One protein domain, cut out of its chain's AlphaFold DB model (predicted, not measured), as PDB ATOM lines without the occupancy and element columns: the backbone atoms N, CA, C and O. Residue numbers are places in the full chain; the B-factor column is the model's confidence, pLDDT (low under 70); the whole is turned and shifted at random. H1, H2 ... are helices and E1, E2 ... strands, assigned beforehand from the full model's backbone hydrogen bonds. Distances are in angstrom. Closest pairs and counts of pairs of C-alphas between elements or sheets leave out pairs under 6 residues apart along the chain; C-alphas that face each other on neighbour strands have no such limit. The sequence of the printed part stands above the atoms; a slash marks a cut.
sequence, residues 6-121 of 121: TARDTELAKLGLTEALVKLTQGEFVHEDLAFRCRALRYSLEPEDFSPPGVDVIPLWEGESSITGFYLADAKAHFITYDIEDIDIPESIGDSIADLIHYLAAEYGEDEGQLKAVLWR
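Overview. This is residues 6 to 121 of the 121 residues of an uncharacterized protein of Gallaecimonas xiamenensis 3-C-1 (UniProt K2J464). What shape do these atoms make? One twisted antiparallel sheet, E1 to E4, has helices over one face: H1 and H2 by its E1 edge and H3 along E4 at the other edge, with H4 packed on H3 farther out from the sheet. A long stretch with no named element, residues 26 to 57, runs from H2 to E1 and reaches, at Pro 47, the end of the domain away from H4. What is it built of, and how large is it? The 116 printed residues include four named helices and four named strands in the order H1 H2 E1 E2 E3 E4 H3 H4; the sheet's order is E1 - E2 - E3 - E4, and the class is mixed, helices and strands. The whole is compact, with a radius of gyration of the C-alphas of 13.4 A, and rounded, spanning 38 by 29 by 26 A.

Arrangement. Where does the printed part begin? H1, residues 6 to 12, is on the sheet of E1, residues 58 to 62, E2, residues 66 to 73, E3, residues 76 to 83, and E4, residues 91 to 94, at a height over the sheet of 9.1 A. It lies over E1, with 2 of its C-alphas falling on E2, and runs across the strands, at 85 degrees to E1 on the local plane; their closest C-alphas, of Arg 8 and Ile 58, are 6.0 A apart. H2, residues 19 to 25, is also on the sheet, at a height of 9.5 A, but only just over none of its strands, with 2 C-alphas falling on E1; the closest C-alphas of H2 and E1, of Thr 25 and Leu 60, are 5.1 A apart. How do the strands pair? They form a meander, each strand the antiparallel neighbour of the one before, and E1 and E2, E2 and E3, and E3 and E4 are hairpins. Within hydrogen-bond range are N 58 and O 70 at 2.8 A between E1 and E2, N 69 and O 80 at 2.9 A between E2 and E3, and N 91 and O 81 at 2.8 A between E3 and E4. The sheet is only just strongly twisted, its C-alphas lying up to 4.4 A off the best plane. What do the last helices meet? H3, residues 97 to 108, is on the sheet at a height of 9.2 A, over E4, with 2 C-alphas falling on E3, and runs along the strands at 14 degrees to E4 on the local plane; their closest C-alphas, of Ile 93 and Leu 100, are 6.2 A apart. H4, residues 112 to 119, is not on the sheet and touches H3 at its residues 101 to 106 alone, opposite ways at a steep tilt of 50 degrees, the closest C-alphas being those of Ala 105 and Glu 112, 4.7 A apart. H4 only just touches H2, with 3 pairs of C-alphas within 8 A, the closest those of Ala 20 and Leu 119 at 5.3 A, and they are about perpendicular at 88 degrees. How do the helices compare? H1, H2 and H3 on one face of the sheet make two layers, a sheet and a layer of helices; H2 and H3 are apart. In H1, H2, H3 and H4 every O i to N i+4 pair is within hydrogen-bond range.

Along the chain. Where can a reader find the ends? H1 begins at C-alpha 6, (11.212, -24.351, -50.900), and H4 ends at C-alpha 119, (12.600, -24.159, -26.599). Which elements are long? From first to last C-alpha E3 measures 23.0 A, E2 21.7 A and H3 16.3 A; E3 begins at C-alpha 76, (7.288, -8.305, -39.615).

Size, cuts and confidence. How far does it reach? The two C-alphas farthest apart, those of Pro 47 and Gly 113, are 39.2 A apart. Are there cuts or long links? The printed part has no cut and ends at residue 121, the chain's last; the link from H2 to E1, 32 residues, is long. Where is confidence low? The mean pLDDT of the printed part is 90.9, and residues 43 to 49 are under 70.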
ATOM      1  N   THR A   6       9.998 -25.191 -50.864       86.06
ATOM      2  CA  THR A   6      11.212 -24.351 -50.900       86.06
ATOM      3  C   THR A   6      10.948 -22.871 -50.595       86.06
ATOM      4  O   THR A   6      11.803 -22.196 -50.018       86.06
ATOM      5  N   ALA A   7       9.772 -22.352 -50.966       86.38
ATOM      6  CA  ALA A   7       9.391 -20.976 -50.653       86.38
ATOM      7  C   ALA A   7       9.211 -20.790 -49.139       86.38
ATOM      8  O   ALA A   7       9.790 -19.871 -48.567       86.38
ATOM      9  N   ARG A   8       8.506 -21.719 -48.477       90.62
ATOM     10  CA  ARG A   8       8.399 -21.760 -47.012       90.62
ATOM     11  C   ARG A   8       9.774 -21.818 -46.363       90.62
ATOM     12  O   ARG A   8      10.062 -21.005 -45.493       90.62
ATOM     13  N   ASP A   9      10.630 -22.739 -46.797       89.56
ATOM     14  CA  ASP A   9      11.941 -22.944 -46.173       89.56
ATOM     15  C   ASP A   9      12.820 -21.682 -46.257       89.56
ATOM     16  O   ASP A   9      13.566 -21.364 -45.329       89.56
ATOM     17  N   THR A  10      12.674 -20.912 -47.341       91.62
ATOM     18  CA  THR A  10      13.343 -19.615 -47.513       91.62
ATOM     19  C   THR A  10      12.860 -18.578 -46.501       91.62
ATOM     20  O   THR A  10      13.672 -17.813 -45.982       91.62
ATOM     21  N   GLU A  11      11.560 -18.533 -46.202       92.88
ATOM     22  CA  GLU A  11      11.016 -17.609 -45.202       92.88
ATOM     23  C   GLU A  11      11.354 -18.046 -43.769       92.88
ATOM     24  O   GLU A  11      11.740 -17.209 -42.953       92.88
ATOM     25  N   LEU A  12      11.321 -19.351 -43.471       92.56
ATOM     26  CA  LEU A  12      11.728 -19.880 -42.161       92.56
ATOM     27  C   LEU A  12      13.173 -19.515 -41.813       92.56
ATOM     28  O   LEU A  12      13.460 -19.131 -40.679       92.56
ATOM     29  N   ALA A  13      14.077 -19.560 -42.795       92.44
ATOM     30  CA  ALA A  13      15.475 -19.185 -42.605       92.44
ATOM     31  C   ALA A  13      15.666 -17.711 -42.190       92.44
ATOM     32  O   ALA A  13      16.699 -17.367 -41.616       92.44
ATOM     33  N   LYS A  14      14.684 -16.835 -42.449       93.69
ATOM     34  CA  LYS A  14      14.738 -15.408 -42.091       93.69
ATOM     35  C   LYS A  14      14.227 -15.113 -40.679       93.69
ATOM     36  O   LYS A  14      14.544 -14.055 -40.147       93.69
ATOM     37  N   LEU A  15      13.454 -16.019 -40.071       92.38
ATOM     38  CA  LEU A  15      12.811 -15.794 -38.769       92.38
ATOM     39  C   LEU A  15      13.772 -15.833 -37.574       92.38
ATOM     40  O   LEU A  15      13.416 -15.355 -36.499       92.38
ATOM     41  N   GLY A  16      14.966 -16.411 -37.734       92.75
ATOM     42  CA  GLY A  16      15.897 -16.596 -36.617       92.75
ATOM     43  C   GLY A  16      15.350 -17.543 -35.542       92.75
ATOM     44  O   GLY A  16      15.509 -17.277 -34.352       92.75
ATOM     45  N   LEU A  17      14.676 -18.620 -35.961       95.56
ATOM     46  CA  LEU A  17      14.186 -19.678 -35.074       95.56
ATOM     47  C   LEU A  17      15.338 -20.297 -34.264       95.56
ATOM     48  O   LEU A  17      16.453 -20.442 -34.770       95.56
ATOM     49  N   THR A  18      15.054 -20.697 -33.023       97.00
ATOM     50  CA  THR A  18      15.984 -21.498 -32.211       97.00
ATOM     51  C   THR A  18      16.162 -22.892 -32.812       97.00
ATOM     52  O   THR A  18      15.346 -23.329 -33.630       97.00
ATOM     53  N   GLU A  19      17.209 -23.620 -32.412       96.31
ATOM     54  CA  GLU A  19      17.437 -24.976 -32.926       96.31
ATOM     55  C   GLU A  19      16.242 -25.886 -32.607       96.31
ATOM     56  O   GLU A  19      15.786 -26.645 -33.465       96.31
ATOM     57  N   ALA A  20      15.689 -25.763 -31.397       96.75
ATOM     58  CA  ALA A  20      14.490 -26.479 -30.991       96.75
ATOM     59  C   ALA A  20      13.291 -26.174 -31.905       96.75
ATOM     60  O   ALA A  20      12.626 -27.096 -32.378       96.75
ATOM     61  N   LEU A  21      13.025 -24.901 -32.209       97.00
ATOM     62  CA  LEU A  21      11.905 -24.528 -33.076       97.00
ATOM     63  C   LEU A  21      12.106 -25.005 -34.519       97.00
ATOM     64  O   LEU A  21      11.149 -25.463 -35.140       97.00
ATOM     65  N   VAL A  22      13.335 -24.968 -35.046       95.62
ATOM     66  CA  VAL A  22      13.638 -25.541 -36.370       95.62
ATOM     67  C   VAL A  22      13.288 -27.030 -36.403       95.62
ATOM     68  O   VAL A  22      12.585 -27.465 -37.317       95.62
ATOM     69  N   LYS A  23      13.685 -27.800 -35.385       95.31
ATOM     70  CA  LYS A  23      13.332 -29.225 -35.263       95.31
ATOM     71  C   LYS A  23      11.820 -29.451 -35.253       95.31
ATOM     72  O   LYS A  23      11.323 -30.318 -35.971       95.31
ATOM     73  N   LEU A  24      11.067 -28.621 -34.530       95.38
ATOM     74  CA  LEU A  24       9.601 -28.702 -34.528       95.38
ATOM     75  C   LEU A  24       8.996 -28.462 -35.919       95.38
ATOM     76  O   LEU A  24       8.089 -29.191 -36.313       95.38
ATOM     77  N   THR A  25       9.523 -27.517 -36.711       93.56
ATOM     78  CA  THR A  25       9.038 -27.291 -38.096       93.56
ATOM     79  C   THR A  25       9.269 -28.485 -39.029       93.56
ATOM     80  O   THR A  25       8.672 -28.568 -40.108       93.56
ATOM     81  N   GLN A  26      10.137 -29.412 -38.626       91.44
ATOM     82  CA  GLN A  26      10.455 -30.657 -39.324       91.44
ATOM     83  C   GLN A  26       9.714 -31.860 -38.719       91.44
ATOM     84  O   GLN A  26       9.874 -32.983 -39.194       91.44
ATOM     85  N   GLY A  27       8.885 -31.638 -37.690       90.81
ATOM     86  CA  GLY A  27       8.191 -32.687 -36.946       90.81
ATOM     87  C   GLY A  27       9.115 -33.561 -36.101       90.81
ATOM     88  O   GLY A  27       8.738 -34.678 -35.747       90.81
ATOM     89  N   GLU A  28      10.330 -33.094 -35.815       94.12
ATOM     90  CA  GLU A  28      11.270 -33.817 -34.970       94.12
ATOM     91  C   GLU A  28      10.885 -33.712 -33.492       94.12
ATOM     92  O   GLU A  28      10.286 -32.740 -33.028       94.12
ATOM     93  N   PHE A  29      11.260 -34.735 -32.729       94.31
ATOM     94  CA  PHE A  29      11.014 -34.768 -31.296       94.31
ATOM     95  C   PHE A  29      11.930 -33.784 -30.556       94.31
ATOM     96  O   PHE A  29      13.154 -33.856 -30.670       94.31
ATOM     97  N   VAL A  30      11.328 -32.914 -29.743       95.50
ATOM     98  CA  VAL A  30      12.038 -31.946 -28.889       95.50
ATOM     99  C   VAL A  30      11.699 -32.146 -27.412       95.50
ATOM    100  O   VAL A  30      12.596 -32.134 -26.571       95.50
ATOM    101  N   HIS A  31      10.417 -32.342 -27.096       96.38
ATOM    102  CA  HIS A  31       9.906 -32.527 -25.738       96.38
ATOM    103  C   HIS A  31       8.644 -33.398 -25.759       96.38
ATOM    104  O   HIS A  31       7.930 -33.411 -26.763       96.38
ATOM    105  N   GLU A  32       8.359 -34.103 -24.664       94.88
ATOM    106  CA  GLU A  32       7.187 -34.986 -24.562       94.88
ATOM    107  C   GLU A  32       5.858 -34.219 -24.618       94.88
ATOM    108  O   GLU A  32       4.979 -34.608 -25.381       94.88
ATOM    109  N   ASP A  33       5.769 -33.068 -23.953       95.69
ATOM    110  CA  ASP A  33       4.612 -32.154 -23.992       95.69
ATOM    111  C   ASP A  33       4.216 -31.700 -25.409       95.69
ATOM    112  O   ASP A  33       3.049 -31.439 -25.699       95.69
ATOM    113  N   LEU A  34       5.187 -31.629 -26.326       94.12
ATOM    114  CA  LEU A  34       4.963 -31.226 -27.716       94.12
ATOM    115  C   LEU A  34       4.785 -32.415 -28.662       94.12
ATOM    116  O   LEU A  34       4.526 -32.226 -29.857       94.12
ATOM    117  N   ALA A  35       4.908 -33.644 -28.153       88.06
ATOM    118  CA  ALA A  35       4.692 -34.836 -28.948       88.06
ATOM    119  C   ALA A  35       3.285 -34.787 -29.548       88.06
ATOM    120  O   ALA A  35       2.293 -34.556 -28.863       88.06
ATOM    121  N   PHE A  36       3.206 -34.988 -30.863       83.56
ATOM    122  CA  PHE A  36       1.966 -34.932 -31.639       83.56
ATOM    123  C   PHE A  36       1.292 -33.555 -31.758       83.56
ATOM    124  O   PHE A  36       0.329 -33.477 -32.520       83.56
ATOM    125  N   ARG A  37       1.798 -32.508 -31.089       90.00
ATOM    126  CA  ARG A  37       1.307 -31.117 -31.181       90.00
ATOM    127  C   ARG A  37       1.966 -30.332 -32.313       90.00
ATOM    128  O   ARG A  37       1.333 -29.470 -32.902       90.00
ATOM    129  N   CYS A  38       3.221 -30.658 -32.617       92.94
ATOM    130  CA  CYS A  38       4.002 -30.042 -33.688       92.94
ATOM    131  C   CYS A  38       4.451 -31.124 -34.678       92.94
ATOM    132  O   CYS A  38       5.498 -31.748 -34.504       92.94
ATOM    133  N   ARG A  39       3.632 -31.415 -35.689       90.19
ATOM    134  CA  ARG A  39       3.932 -32.417 -36.719       90.19
ATOM    135  C   ARG A  39       4.461 -31.743 -37.977       90.19
ATOM    136  O   ARG A  39       4.061 -30.634 -38.325       90.19
ATOM    137  N   ALA A  40       5.334 -32.446 -38.693       88.19
ATOM    138  CA  ALA A  40       5.719 -32.035 -40.035       88.19
ATOM    139  C   ALA A  40       4.470 -31.900 -40.913       88.19
ATOM    140  O   ALA A  40       3.548 -32.710 -40.791       88.19
ATOM    141  N   LEU A  41       4.487 -30.918 -41.814       85.69
ATOM    142  CA  LEU A  41       3.397 -30.704 -42.759       85.69
ATOM    143  C   LEU A  41       3.171 -31.971 -43.584       85.69
ATOM    144  O   LEU A  41       4.102 -32.501 -44.203       85.69
ATOM    145  N   ARG A  42       1.939 -32.463 -43.602       77.06
ATOM    146  CA  ARG A  42       1.540 -33.566 -44.458       77.06
ATOM    147  C   ARG A  42       1.139 -32.987 -45.805       77.06
ATOM    148  O   ARG A  42       0.307 -32.098 -45.916       77.06
ATOM    149  N   TYR A  43       1.693 -33.565 -46.865       55.62
ATOM    150  CA  TYR A  43       1.432 -33.185 -48.260       55.62
ATOM    151  C   TYR A  43      -0.043 -33.326 -48.710       55.62
ATOM    152  O   TYR A  43      -0.330 -33.130 -49.883       55.62
ATOM    153  N   SER A  44      -0.974 -33.693 -47.821       52.19
ATOM    154  CA  SER A  44      -2.400 -33.885 -48.112       52.19
ATOM    155  C   SER A  44      -3.250 -32.619 -47.976       52.19
ATOM    156  O   SER A  44      -4.472 -32.715 -48.060       52.19
ATOM    157  N   LEU A  45      -2.642 -31.448 -47.780       56.19
ATOM    158  CA  LEU A  45      -3.328 -30.165 -47.927       56.19
ATOM    159  C   LEU A  45      -3.598 -29.880 -49.424       56.19
ATOM    160  O   LEU A  45      -2.982 -28.996 -50.010       56.19
ATOM    161  N   GLU A  46      -4.510 -30.628 -50.055       48.69
ATOM    162  CA  GLU A  46      -5.106 -30.267 -51.353       48.69
ATOM    163  C   GLU A  46      -6.616 -30.589 -51.412       48.69
ATOM    164  O   GLU A  46      -6.997 -31.713 -51.073       48.69
ATOM    165  N   PRO A  47      -7.465 -29.706 -51.985       57.62
ATOM    166  CA  PRO A  47      -7.263 -28.267 -52.189       57.62
ATOM    167  C   PRO A  47      -8.484 -27.409 -51.790       57.62
ATOM    168  O   PRO A  47      -9.602 -27.682 -52.205       57.62
ATOM    169  N   GLU A  48      -8.239 -26.341 -51.031       56.78
ATOM    170  CA  GLU A  48      -8.734 -24.964 -51.224       56.78
ATOM    171  C   GLU A  48      -8.251 -24.152 -50.011       56.78
ATOM    172  O   GLU A  48      -8.610 -24.436 -48.880       56.78
ATOM    173  N   ASP A  49      -7.314 -23.238 -50.264       66.81
ATOM    174  CA  ASP A  49      -6.782 -22.214 -49.355       66.81
ATOM    175  C   ASP A  49      -6.938 -22.448 -47.831       66.81
ATOM    176  O   ASP A  49      -7.790 -21.858 -47.180       66.81
ATOM    177  N   PHE A  50      -6.046 -23.238 -47.220       75.38
ATOM    178  CA  PHE A  50      -5.963 -23.369 -45.754       75.38
ATOM    179  C   PHE A  50      -5.373 -22.131 -45.071       75.38
ATOM    180  O   PHE A  50      -4.814 -22.250 -43.989       75.38
ATOM    181  N   SER A  51      -5.377 -20.962 -45.707       86.25
ATOM    182  CA  SER A  51      -5.023 -19.715 -45.030       86.25
ATOM    183  C   SER A  51      -6.299 -18.985 -44.631       86.25
ATOM    184  O   SER A  51      -7.228 -18.934 -45.437       86.25
ATOM    185  N   PRO A  52      -6.337 -18.360 -43.446       89.06
ATOM    186  CA  PRO A  52      -7.401 -17.435 -43.103       89.06
ATOM    187  C   PRO A  52      -7.571 -16.350 -44.181       89.06
ATOM    188  O   PRO A  52      -6.587 -15.952 -44.822       89.06
ATOM    189  N   PRO A  53      -8.791 -15.826 -44.388       88.38
ATOM    190  CA  PRO A  53      -9.043 -14.827 -45.416       88.38
ATOM    191  C   PRO A  53      -8.144 -13.595 -45.283       88.38
ATOM    192  O   PRO A  53      -8.030 -12.983 -44.223       88.38
ATOM    193  N   GLY A  54      -7.550 -13.184 -46.403       87.62
ATOM    194  CA  GLY A  54      -6.758 -11.953 -46.481       87.62
ATOM    195  C   GLY A  54      -5.316 -12.071 -45.984       87.62
ATOM    196  O   GLY A  54      -4.615 -11.060 -45.990       87.62
ATOM    197  N   VAL A  55      -4.852 -13.268 -45.610       88.94
ATOM    198  CA  VAL A  55      -3.445 -13.519 -45.274       88.94
ATOM    199  C   VAL A  55      -2.893 -14.721 -46.038       88.94
ATOM    200  O   VAL A  55      -3.587 -15.705 -46.276       88.94
ATOM    201  N   ASP A  56      -1.619 -14.642 -46.414       89.94
ATOM    202  CA  ASP A  56      -0.877 -15.763 -46.992       89.94
ATOM    203  C   ASP A  56      -0.021 -16.395 -45.895       89.94
ATOM    204  O   ASP A  56       1.032 -15.869 -45.519       89.94
ATOM    205  N   VAL A  57      -0.509 -17.501 -45.330       91.88
ATOM    206  CA  VAL A  57       0.156 -18.152 -44.200       91.88
ATOM    207  C   VAL A  57       1.319 -19.003 -44.685       91.88
ATOM    208  O   VAL A  57       1.203 -19.827 -45.594       91.88
ATOM    209  N   ILE A  58       2.449 -18.837 -44.013       93.31
ATOM    210  CA  ILE A  58       3.609 -19.711 -44.076       93.31
ATOM    211  C   ILE A  58       3.522 -20.642 -42.853       93.31
ATOM    212  O   ILE A  58       3.713 -20.199 -41.717       93.31
ATOM    213  N   PRO A  59       3.193 -21.926 -43.044       92.88
ATOM    214  CA  PRO A  59       2.956 -22.851 -41.949       92.88
ATOM    215  C   PRO A  59       4.276 -23.279 -41.296       92.88
ATOM    216  O   PRO A  59       5.267 -23.574 -41.973       92.88
ATOM    217  N   LEU A  60       4.285 -23.354 -39.969       94.69
ATOM    218  CA  LEU A  60       5.393 -23.898 -39.191       94.69
ATOM    219  C   LEU A  60       5.239 -25.415 -39.057       94.69
ATOM    220  O   LEU A  60       6.139 -26.151 -39.462       94.69
ATOM    221  N   TRP A  61       4.089 -25.867 -38.560       93.44
ATOM    222  CA  TRP A  61       3.758 -27.273 -38.316       93.44
ATOM    223  C   TRP A  61       2.241 -27.493 -38.300       93.44
ATOM    224  O   TRP A  61       1.452 -26.549 -38.212       93.44
ATOM    225  N   GLU A  62       1.854 -28.764 -38.360       90.88
ATOM    226  CA  GLU A  62       0.479 -29.236 -38.198       90.88
ATOM    227  C   GLU A  62       0.232 -29.726 -36.769       90.88
ATOM    228  O   GLU A  62       1.038 -30.469 -36.198       90.88
ATOM    229  N   GLY A  63      -0.915 -29.342 -36.217       88.62
ATOM    230  CA  GLY A  63      -1.522 -29.977 -35.059       88.62
ATOM    231  C   GLY A  63      -2.359 -31.197 -35.457       88.62
ATOM    232  O   GLY A  63      -2.136 -31.840 -36.483       88.62
ATOM    233  N   GLU A  64      -3.330 -31.552 -34.618       86.12
ATOM    234  CA  GLU A  64      -4.289 -32.617 -34.939       86.12
ATOM    235  C   GLU A  64      -5.359 -32.143 -35.930       86.12
ATOM    236  O   GLU A  64      -5.606 -32.829 -36.921       86.12
ATOM    237  N   SER A  65      -5.929 -30.962 -35.680       87.12
ATOM    238  CA  SER A  65      -6.916 -30.280 -36.531       87.12
ATOM    239  C   SER A  65      -6.534 -28.830 -36.833       87.12
ATOM    240  O   SER A  65      -7.348 -28.076 -37.345       87.12
ATOM    241  N   SER A  66      -5.305 -28.416 -36.519       90.75
ATOM    242  CA  SER A  66      -4.889 -27.017 -36.607       90.75
ATOM    243  C   SER A  66      -3.610 -26.826 -37.406       90.75
ATOM    244  O   SER A  66      -2.793 -27.738 -37.559       90.75
ATOM    245  N   ILE A  67      -3.421 -25.601 -37.885       92.69
ATOM    246  CA  ILE A  67      -2.161 -25.126 -38.442       92.69
ATOM    247  C   ILE A  67      -1.636 -24.020 -37.542       92.69
ATOM    248  O   ILE A  67      -2.338 -23.049 -37.271       92.69
ATOM    249  N   THR A  68      -0.374 -24.132 -37.136       95.38
ATOM    250  CA  THR A  68       0.368 -22.997 -36.587       95.38
ATOM    251  C   THR A  68       1.310 -22.480 -37.660       95.38
ATOM    252  O   THR A  68       2.049 -23.243 -38.287       95.38
ATOM    253  N   GLY A  69       1.296 -21.175 -37.878       95.44
ATOM    254  CA  GLY A  69       2.045 -20.533 -38.944       95.44
ATOM    255  C   GLY A  69       2.327 -19.076 -38.641       95.44
ATOM    256  O   GLY A  69       2.125 -18.589 -37.529       95.44
ATOM    257  N   PHE A  70       2.798 -18.370 -39.655       96.62
ATOM    258  CA  PHE A  70       2.937 -16.928 -39.609       96.62
ATOM    259  C   PHE A  70       2.628 -16.317 -40.967       96.62
ATOM    260  O   PHE A  70       2.740 -16.976 -41.996       96.62
ATOM    261  N   TYR A  71       2.281 -15.041 -40.975       95.19
ATOM    262  CA  TYR A  71       2.234 -14.231 -42.188       95.19
ATOM    263  C   TYR A  71       3.127 -13.002 -42.013       95.19
ATOM    264  O   TYR A  71       3.531 -12.656 -40.898       95.19
ATOM    265  N   LEU A  72       3.470 -12.358 -43.127       94.06
ATOM    266  CA  LEU A  72       4.280 -11.146 -43.130       94.06
ATOM    267  C   LEU A  72       3.392  -9.923 -43.360       94.06
ATOM    268  O   LEU A  72       2.746  -9.816 -44.399       94.06
ATOM    269  N   ALA A  73       3.419  -8.975 -42.426       93.50
ATOM    270  CA  ALA A  73       2.858  -7.638 -42.602       93.50
ATOM    271  C   ALA A  73       3.945  -6.609 -42.286       93.50
ATOM    272  O   ALA A  73       4.651  -6.733 -41.289       93.50
ATOM    273  N   ASP A  74       4.153  -5.638 -43.180       91.44
ATOM    274  CA  ASP A  74       5.203  -4.616 -43.043       91.44
ATOM    275  C   ASP A  74       6.605  -5.194 -42.736       91.44
ATOM    276  O   ASP A  74       7.369  -4.657 -41.935       91.44
ATOM    277  N   ALA A  75       6.940  -6.320 -43.384       87.50
ATOM    278  CA  ALA A  75       8.173  -7.095 -43.181       87.50
ATOM    279  C   ALA A  75       8.373  -7.662 -41.758       87.50
ATOM    280  O   ALA A  75       9.468  -8.119 -41.424       87.50
ATOM    281  N   LYS A  76       7.323  -7.678 -40.935       92.56
ATOM    282  CA  LYS A  76       7.288  -8.305 -39.615       92.56
ATOM    283  C   LYS A  76       6.481  -9.599 -39.673       92.56
ATOM    284  O   LYS A  76       5.451  -9.668 -40.341       92.56
ATOM    285  N   ALA A  77       6.963 -10.626 -38.979       96.06
ATOM    286  CA  ALA A  77       6.236 -11.877 -38.827       96.06
ATOM    287  C   ALA A  77       5.168 -11.753 -37.738       96.06
ATOM    288  O   ALA A  77       5.454 -11.282 -36.637       96.06
ATOM    289  N   HIS A  78       3.967 -12.219 -38.058       97.62
ATOM    290  CA  HIS A  78       2.841 -12.343 -37.143       97.62
ATOM    291  C   HIS A  78       2.463 -13.815 -37.048       97.62
ATOM    292  O   HIS A  78       2.042 -14.411 -38.040       97.62
ATOM    293  N   PHE A  79       2.666 -14.405 -35.874       98.06
ATOM    294  CA  PHE A  79       2.389 -15.806 -35.593       98.06
ATOM    295  C   PHE A  79       0.919 -15.995 -35.254       98.06
ATOM    296  O   PHE A  79       0.347 -15.251 -34.454       98.06
ATOM    297  N   ILE A  80       0.330 -17.026 -35.846       97.50
ATOM    298  CA  ILE A  80      -1.069 -17.378 -35.659       97.50
ATOM    299  C   ILE A  80      -1.238 -18.890 -35.572       97.50
ATOM    300  O   ILE A  80      -0.408 -19.658 -36.066       97.50
ATOM    301  N   THR A  81      -2.351 -19.303 -34.989       96.06
ATOM    302  CA  THR A  81      -2.858 -20.670 -35.070       96.06
ATOM    303  C   THR A  81      -4.332 -20.637 -35.444       96.06
ATOM    304  O   THR A  81      -5.019 -19.662 -35.152       96.06
ATOM    305  N   TYR A  82      -4.819 -21.656 -36.134       93.56
ATOM    306  CA  TYR A  82      -6.227 -21.753 -36.513       93.56
ATOM    307  C   TYR A  82      -6.618 -23.204 -36.747       93.56
ATOM    308  O   TYR A  82      -5.780 -24.030 -37.124       93.56
ATOM    309  N   ASP A  83      -7.893 -23.501 -36.514       91.56
ATOM    310  CA  ASP A  83      -8.472 -24.795 -36.851       91.56
ATOM    311  C   ASP A  83      -8.720 -24.878 -38.365       91.56
ATOM    312  O   ASP A  83      -9.091 -23.903 -39.017       91.56
ATOM    313  N   ILE A  84      -8.465 -26.049 -38.938       86.56
ATOM    314  CA  ILE A  84      -8.603 -26.325 -40.369       86.56
ATOM    315  C   ILE A  84     -10.082 -26.350 -40.791       86.56
ATOM    316  O   ILE A  84     -10.390 -26.064 -41.947       86.56
ATOM    317  N   GLU A  85     -10.995 -26.679 -39.876       86.56
ATOM    318  CA  GLU A  85     -12.441 -26.656 -40.108       86.56
ATOM    319  C   GLU A  85     -13.054 -25.255 -39.916       86.56
ATOM    320  O   GLU A  85     -14.162 -25.016 -40.398       86.56
ATOM    321  N   ASP A  86     -12.339 -24.324 -39.269       89.25
ATOM    322  CA  ASP A  86     -12.793 -22.951 -38.985       89.25
ATOM    323  C   ASP A  86     -11.676 -21.913 -39.217       89.25
ATOM    324  O   ASP A  86     -11.239 -21.180 -38.324       89.25
ATOM    325  N   ILE A  87     -11.182 -21.862 -40.458       88.69
ATOM    326  CA  ILE A  87     -10.040 -21.019 -40.854       88.69
ATOM    327  C   ILE A  87     -10.309 -19.510 -40.739       88.69
ATOM    328  O   ILE A  87      -9.368 -18.717 -40.742       88.69
ATOM    329  N   ASP A  88     -11.573 -19.093 -40.653       89.25
ATOM    330  CA  ASP A  88     -11.977 -17.683 -40.637       89.25
ATOM    331  C   ASP A  88     -11.702 -16.999 -39.289       89.25
ATOM    332  O   ASP A  88     -11.773 -15.770 -39.185       89.25
ATOM    333  N   ILE A  89     -11.367 -17.779 -38.256       90.75
ATOM    334  CA  ILE A  89     -11.171 -17.299 -36.886       90.75
ATOM    335  C   ILE A  89      -9.756 -17.650 -36.397       90.75
ATOM    336  O   ILE A  89      -9.589 -18.465 -35.490       90.75
ATOM    337  N   PRO A  90      -8.699 -17.047 -36.976       93.81
ATOM    338  CA  PRO A  90      -7.351 -17.287 -36.497       93.81
ATOM    339  C   PRO A  90      -7.105 -16.649 -35.134       93.81
ATOM    340  O   PRO A  90      -7.473 -15.502 -34.868       93.81
ATOM    341  N   GLU A  91      -6.387 -17.379 -34.292       96.19
ATOM    342  CA  GLU A  91      -5.892 -16.902 -33.015       96.19
ATOM    343  C   GLU A  91      -4.493 -16.309 -33.182       96.19
ATOM    344  O   GLU A  91      -3.585 -16.920 -33.751       96.19
ATOM    345  N   SER A  92      -4.310 -15.094 -32.666       97.19
ATOM    346  CA  SER A  92      -3.008 -14.435 -32.642       97.19
ATOM    347  C   SER A  92      -2.143 -15.010 -31.528       97.19
ATOM    348  O   SER A  92      -2.494 -14.905 -30.356       97.19
ATOM    349  N   ILE A  93      -0.966 -15.519 -31.889       98.19
ATOM    350  CA  ILE A  93       0.065 -15.948 -30.936       98.19
ATOM    351  C   ILE A  93       0.925 -14.752 -30.514       98.19
ATOM    352  O   ILE A  93       1.241 -14.590 -29.337       98.19
ATOM    353  N   GLY A  94       1.292 -13.895 -31.470       97.69
ATOM    354  CA  GLY A  94       2.130 -12.719 -31.241       97.69
ATOM    355  C   GLY A  94       3.067 -12.442 -32.410       97.69
ATOM    356  O   GLY A  94       2.916 -13.013 -33.486       97.69
ATOM    357  N   ASP A  95       4.064 -11.586 -32.201       97.00
ATOM    358  CA  ASP A  95       4.876 -11.051 -33.303       97.00
ATOM    359  C   ASP A  95       6.376 -11.340 -33.142       97.00
ATOM    360  O   ASP A  95       7.233 -10.672 -33.734       97.00
ATOM    361  N   SER A  96       6.719 -12.278 -32.261       96.94
ATOM    362  CA  SER A  96       8.099 -12.618 -31.950       96.94
ATOM    363  C   SER A  96       8.269 -14.097 -31.627       96.94
ATOM    364  O   SER A  96       7.337 -14.788 -31.219       96.94
ATOM    365  N   ILE A  97       9.510 -14.574 -31.748       97.38
ATOM    366  CA  ILE A  97       9.884 -15.926 -31.319       97.38
ATOM    367  C   ILE A  97       9.615 -16.134 -29.824       97.38
ATOM    368  O   ILE A  97       9.222 -17.223 -29.417       97.38
ATOM    369  N   ALA A  98       9.774 -15.088 -29.006       97.81
ATOM    370  CA  ALA A  98       9.461 -15.154 -27.583       97.81
ATOM    371  C   ALA A  98       7.967 -15.420 -27.346       97.81
ATOM    372  O   ALA A  98       7.634 -16.244 -26.498       97.81
ATOM    373  N   ASP A  99       7.086 -14.770 -28.112       98.25
ATOM    374  CA  ASP A  99       5.637 -14.978 -28.015       98.25
ATOM    375  C   ASP A  99       5.265 -16.406 -28.417       98.25
ATOM    376  O   ASP A  99       4.517 -17.069 -27.703       98.25
ATOM    377  N   LEU A 100       5.871 -16.925 -29.490       98.00
ATOM    378  CA  LEU A 100       5.677 -18.308 -29.921       98.00
ATOM    379  C   LEU A 100       6.114 -19.319 -28.852       98.00
ATOM    380  O   LEU A 100       5.390 -20.269 -28.565       98.00
ATOM    381  N   ILE A 101       7.276 -19.110 -28.228       98.12
ATOM    382  CA  ILE A 101       7.765 -19.973 -27.143       98.12
ATOM    383  C   ILE A 101       6.853 -19.883 -25.916       98.12
ATOM    384  O   ILE A 101       6.557 -20.902 -25.291       98.12
ATOM    385  N   HIS A 102       6.407 -18.679 -25.553       98.25
ATOM    386  CA  HIS A 102       5.481 -18.495 -24.441       98.25
ATOM    387  C   HIS A 102       4.140 -19.173 -24.695       98.25
ATOM    388  O   HIS A 102       3.641 -19.831 -23.788       98.25
ATOM    389  N   TYR A 103       3.608 -19.062 -25.910       98.00
ATOM    390  CA  TYR A 103       2.392 -19.747 -26.322       98.00
ATOM    391  C   TYR A 103       2.539 -21.264 -26.214       98.00
ATOM    392  O   TYR A 103       1.767 -21.887 -25.499       98.00
ATOM    393  N   LEU A 104       3.574 -21.853 -26.827       97.38
ATOM    394  CA  LEU A 104       3.797 -23.304 -26.773       97.38
ATOM    395  C   LEU A 104       3.912 -23.817 -25.337       97.38
ATOM    396  O   LEU A 104       3.399 -24.885 -25.013       97.38
ATOM    397  N   ALA A 105       4.592 -23.058 -24.480       97.88
ATOM    398  CA  ALA A 105       4.746 -23.422 -23.086       97.88
ATOM    399  C   ALA A 105       3.434 -23.328 -22.305       97.88
ATOM    400  O   ALA A 105       3.125 -24.254 -21.571       97.88
ATOM    401  N   ALA A 106       2.678 -22.241 -22.469       97.50
ATOM    402  CA  ALA A 106       1.416 -22.041 -21.763       97.50
ATOM    403  C   ALA A 106       0.317 -23.006 -22.234       97.50
ATOM    404  O   ALA A 106      -0.486 -23.457 -21.424       97.50
ATOM    405  N   GLU A 107       0.288 -23.321 -23.529       96.06
ATOM    406  CA  GLU A 107      -0.746 -24.165 -24.128       96.06
ATOM    407  C   GLU A 107      -0.486 -25.658 -23.891       96.06
ATOM    408  O   GLU A 107      -1.414 -26.422 -23.629       96.06
ATOM    409  N   TYR A 108       0.775 -26.094 -23.984       95.38
ATOM    410  CA  TYR A 108       1.110 -27.521 -23.981       95.38
ATOM    411  C   TYR A 108       1.983 -27.966 -22.810       95.38
ATOM    412  O   TYR A 108       2.037 -29.162 -22.537       95.38
ATOM    413  N   GLY A 109       2.680 -27.049 -22.139       95.50
ATOM    414  CA  GLY A 109       3.647 -27.393 -21.102       95.50
ATOM    415  C   GLY A 109       2.985 -27.825 -19.800       95.50
ATOM    416  O   GLY A 109       2.290 -27.030 -19.170       95.50
ATOM    417  N   GLU A 110       3.273 -29.043 -19.335       95.44
ATOM    418  CA  GLU A 110       2.927 -29.431 -17.958       95.44
ATOM    419  C   GLU A 110       3.764 -28.623 -16.949       95.44
ATOM    420  O   GLU A 110       3.264 -28.196 -15.905       95.44
ATOM    421  N   ASP A 111       5.028 -28.354 -17.304       96.25
ATOM    422  CA  ASP A 111       5.899 -27.368 -16.664       96.25
ATOM    423  C   ASP A 111       6.356 -26.329 -17.703       96.25
ATOM    424  O   ASP A 111       7.289 -26.544 -18.488       96.25
ATOM    425  N   GLU A 112       5.711 -25.158 -17.687       97.00
ATOM    426  CA  GLU A 112       6.037 -24.050 -18.587       97.00
ATOM    427  C   GLU A 112       7.518 -23.647 -18.541       97.00
ATOM    428  O   GLU A 112       8.093 -23.248 -19.555       97.00
ATOM    429  N   GLY A 113       8.137 -23.679 -17.358       97.00
ATOM    430  CA  GLY A 113       9.517 -23.246 -17.163       97.00
ATOM    431  C   GLY A 113      10.497 -24.216 -17.806       97.00
ATOM    432  O   GLY A 113      11.423 -23.792 -18.507       97.00
ATOM    433  N   GLN A 114      10.262 -25.513 -17.614       96.81
ATOM    434  CA  GLN A 114      11.032 -26.572 -18.252       96.81
ATOM    435  C   GLN A 114      10.901 -26.505 -19.774       96.81
ATOM    436  O   GLN A 114      11.921 -26.508 -20.473       96.81
ATOM    437  N   LEU A 115       9.677 -26.380 -20.292       97.31
ATOM    438  CA  LEU A 115       9.449 -26.346 -21.732       97.31
ATOM    439  C   LEU A 115      10.075 -25.095 -22.371       97.31
ATOM    440  O   LEU A 115      10.802 -25.212 -23.359       97.31
ATOM    441  N   LYS A 116       9.926 -23.911 -21.755       97.88
ATOM    442  CA  LYS A 116      10.630 -22.686 -22.191       97.88
ATOM    443  C   LYS A 116      12.143 -22.902 -22.223       97.88
ATOM    444  O   LYS A 116      12.789 -22.530 -23.198       97.88
ATOM    445  N   ALA A 117      12.723 -23.523 -21.195       96.94
ATOM    446  CA  ALA A 117      14.167 -23.757 -21.121       96.94
ATOM    447  C   ALA A 117      14.701 -24.700 -22.214       96.94
ATOM    448  O   ALA A 117      15.888 -24.628 -22.544       96.94
ATOM    449  N   VAL A 118      13.856 -25.581 -22.758       96.88
ATOM    450  CA  VAL A 118      14.179 -26.421 -23.918       96.88
ATOM    451  C   VAL A 118      14.019 -25.636 -25.217       96.88
ATOM    452  O   VAL A 118      14.919 -25.666 -26.049       96.88
ATOM    453  N   LEU A 119      12.919 -24.898 -25.373       96.81
ATOM    454  CA  LEU A 119      12.600 -24.159 -26.599       96.81
ATOM    455  C   LEU A 119      13.523 -22.961 -26.862       96.81
ATOM    456  O   LEU A 119      13.720 -22.580 -28.015       96.81
ATOM    457  N   TRP A 120      14.114 -22.385 -25.814       96.12
ATOM    458  CA  TRP A 120      15.097 -21.302 -25.919       96.12
ATOM    459  C   TRP A 120      16.503 -21.753 -26.351       96.12
ATOM    460  O   TRP A 120      17.385 -20.904 -26.484       96.12
ATOM    461  N   ARG A 121      16.728 -23.057 -26.541       88.12
ATOM    462  CA  ARG A 121      18.000 -23.618 -27.023       88.12
ATOM    463  C   ARG A 121      17.997 -23.728 -28.544       88.12
ATOM    464  O   ARG A 121      19.002 -23.293 -29.140       88.12
TER     465      ARG A 121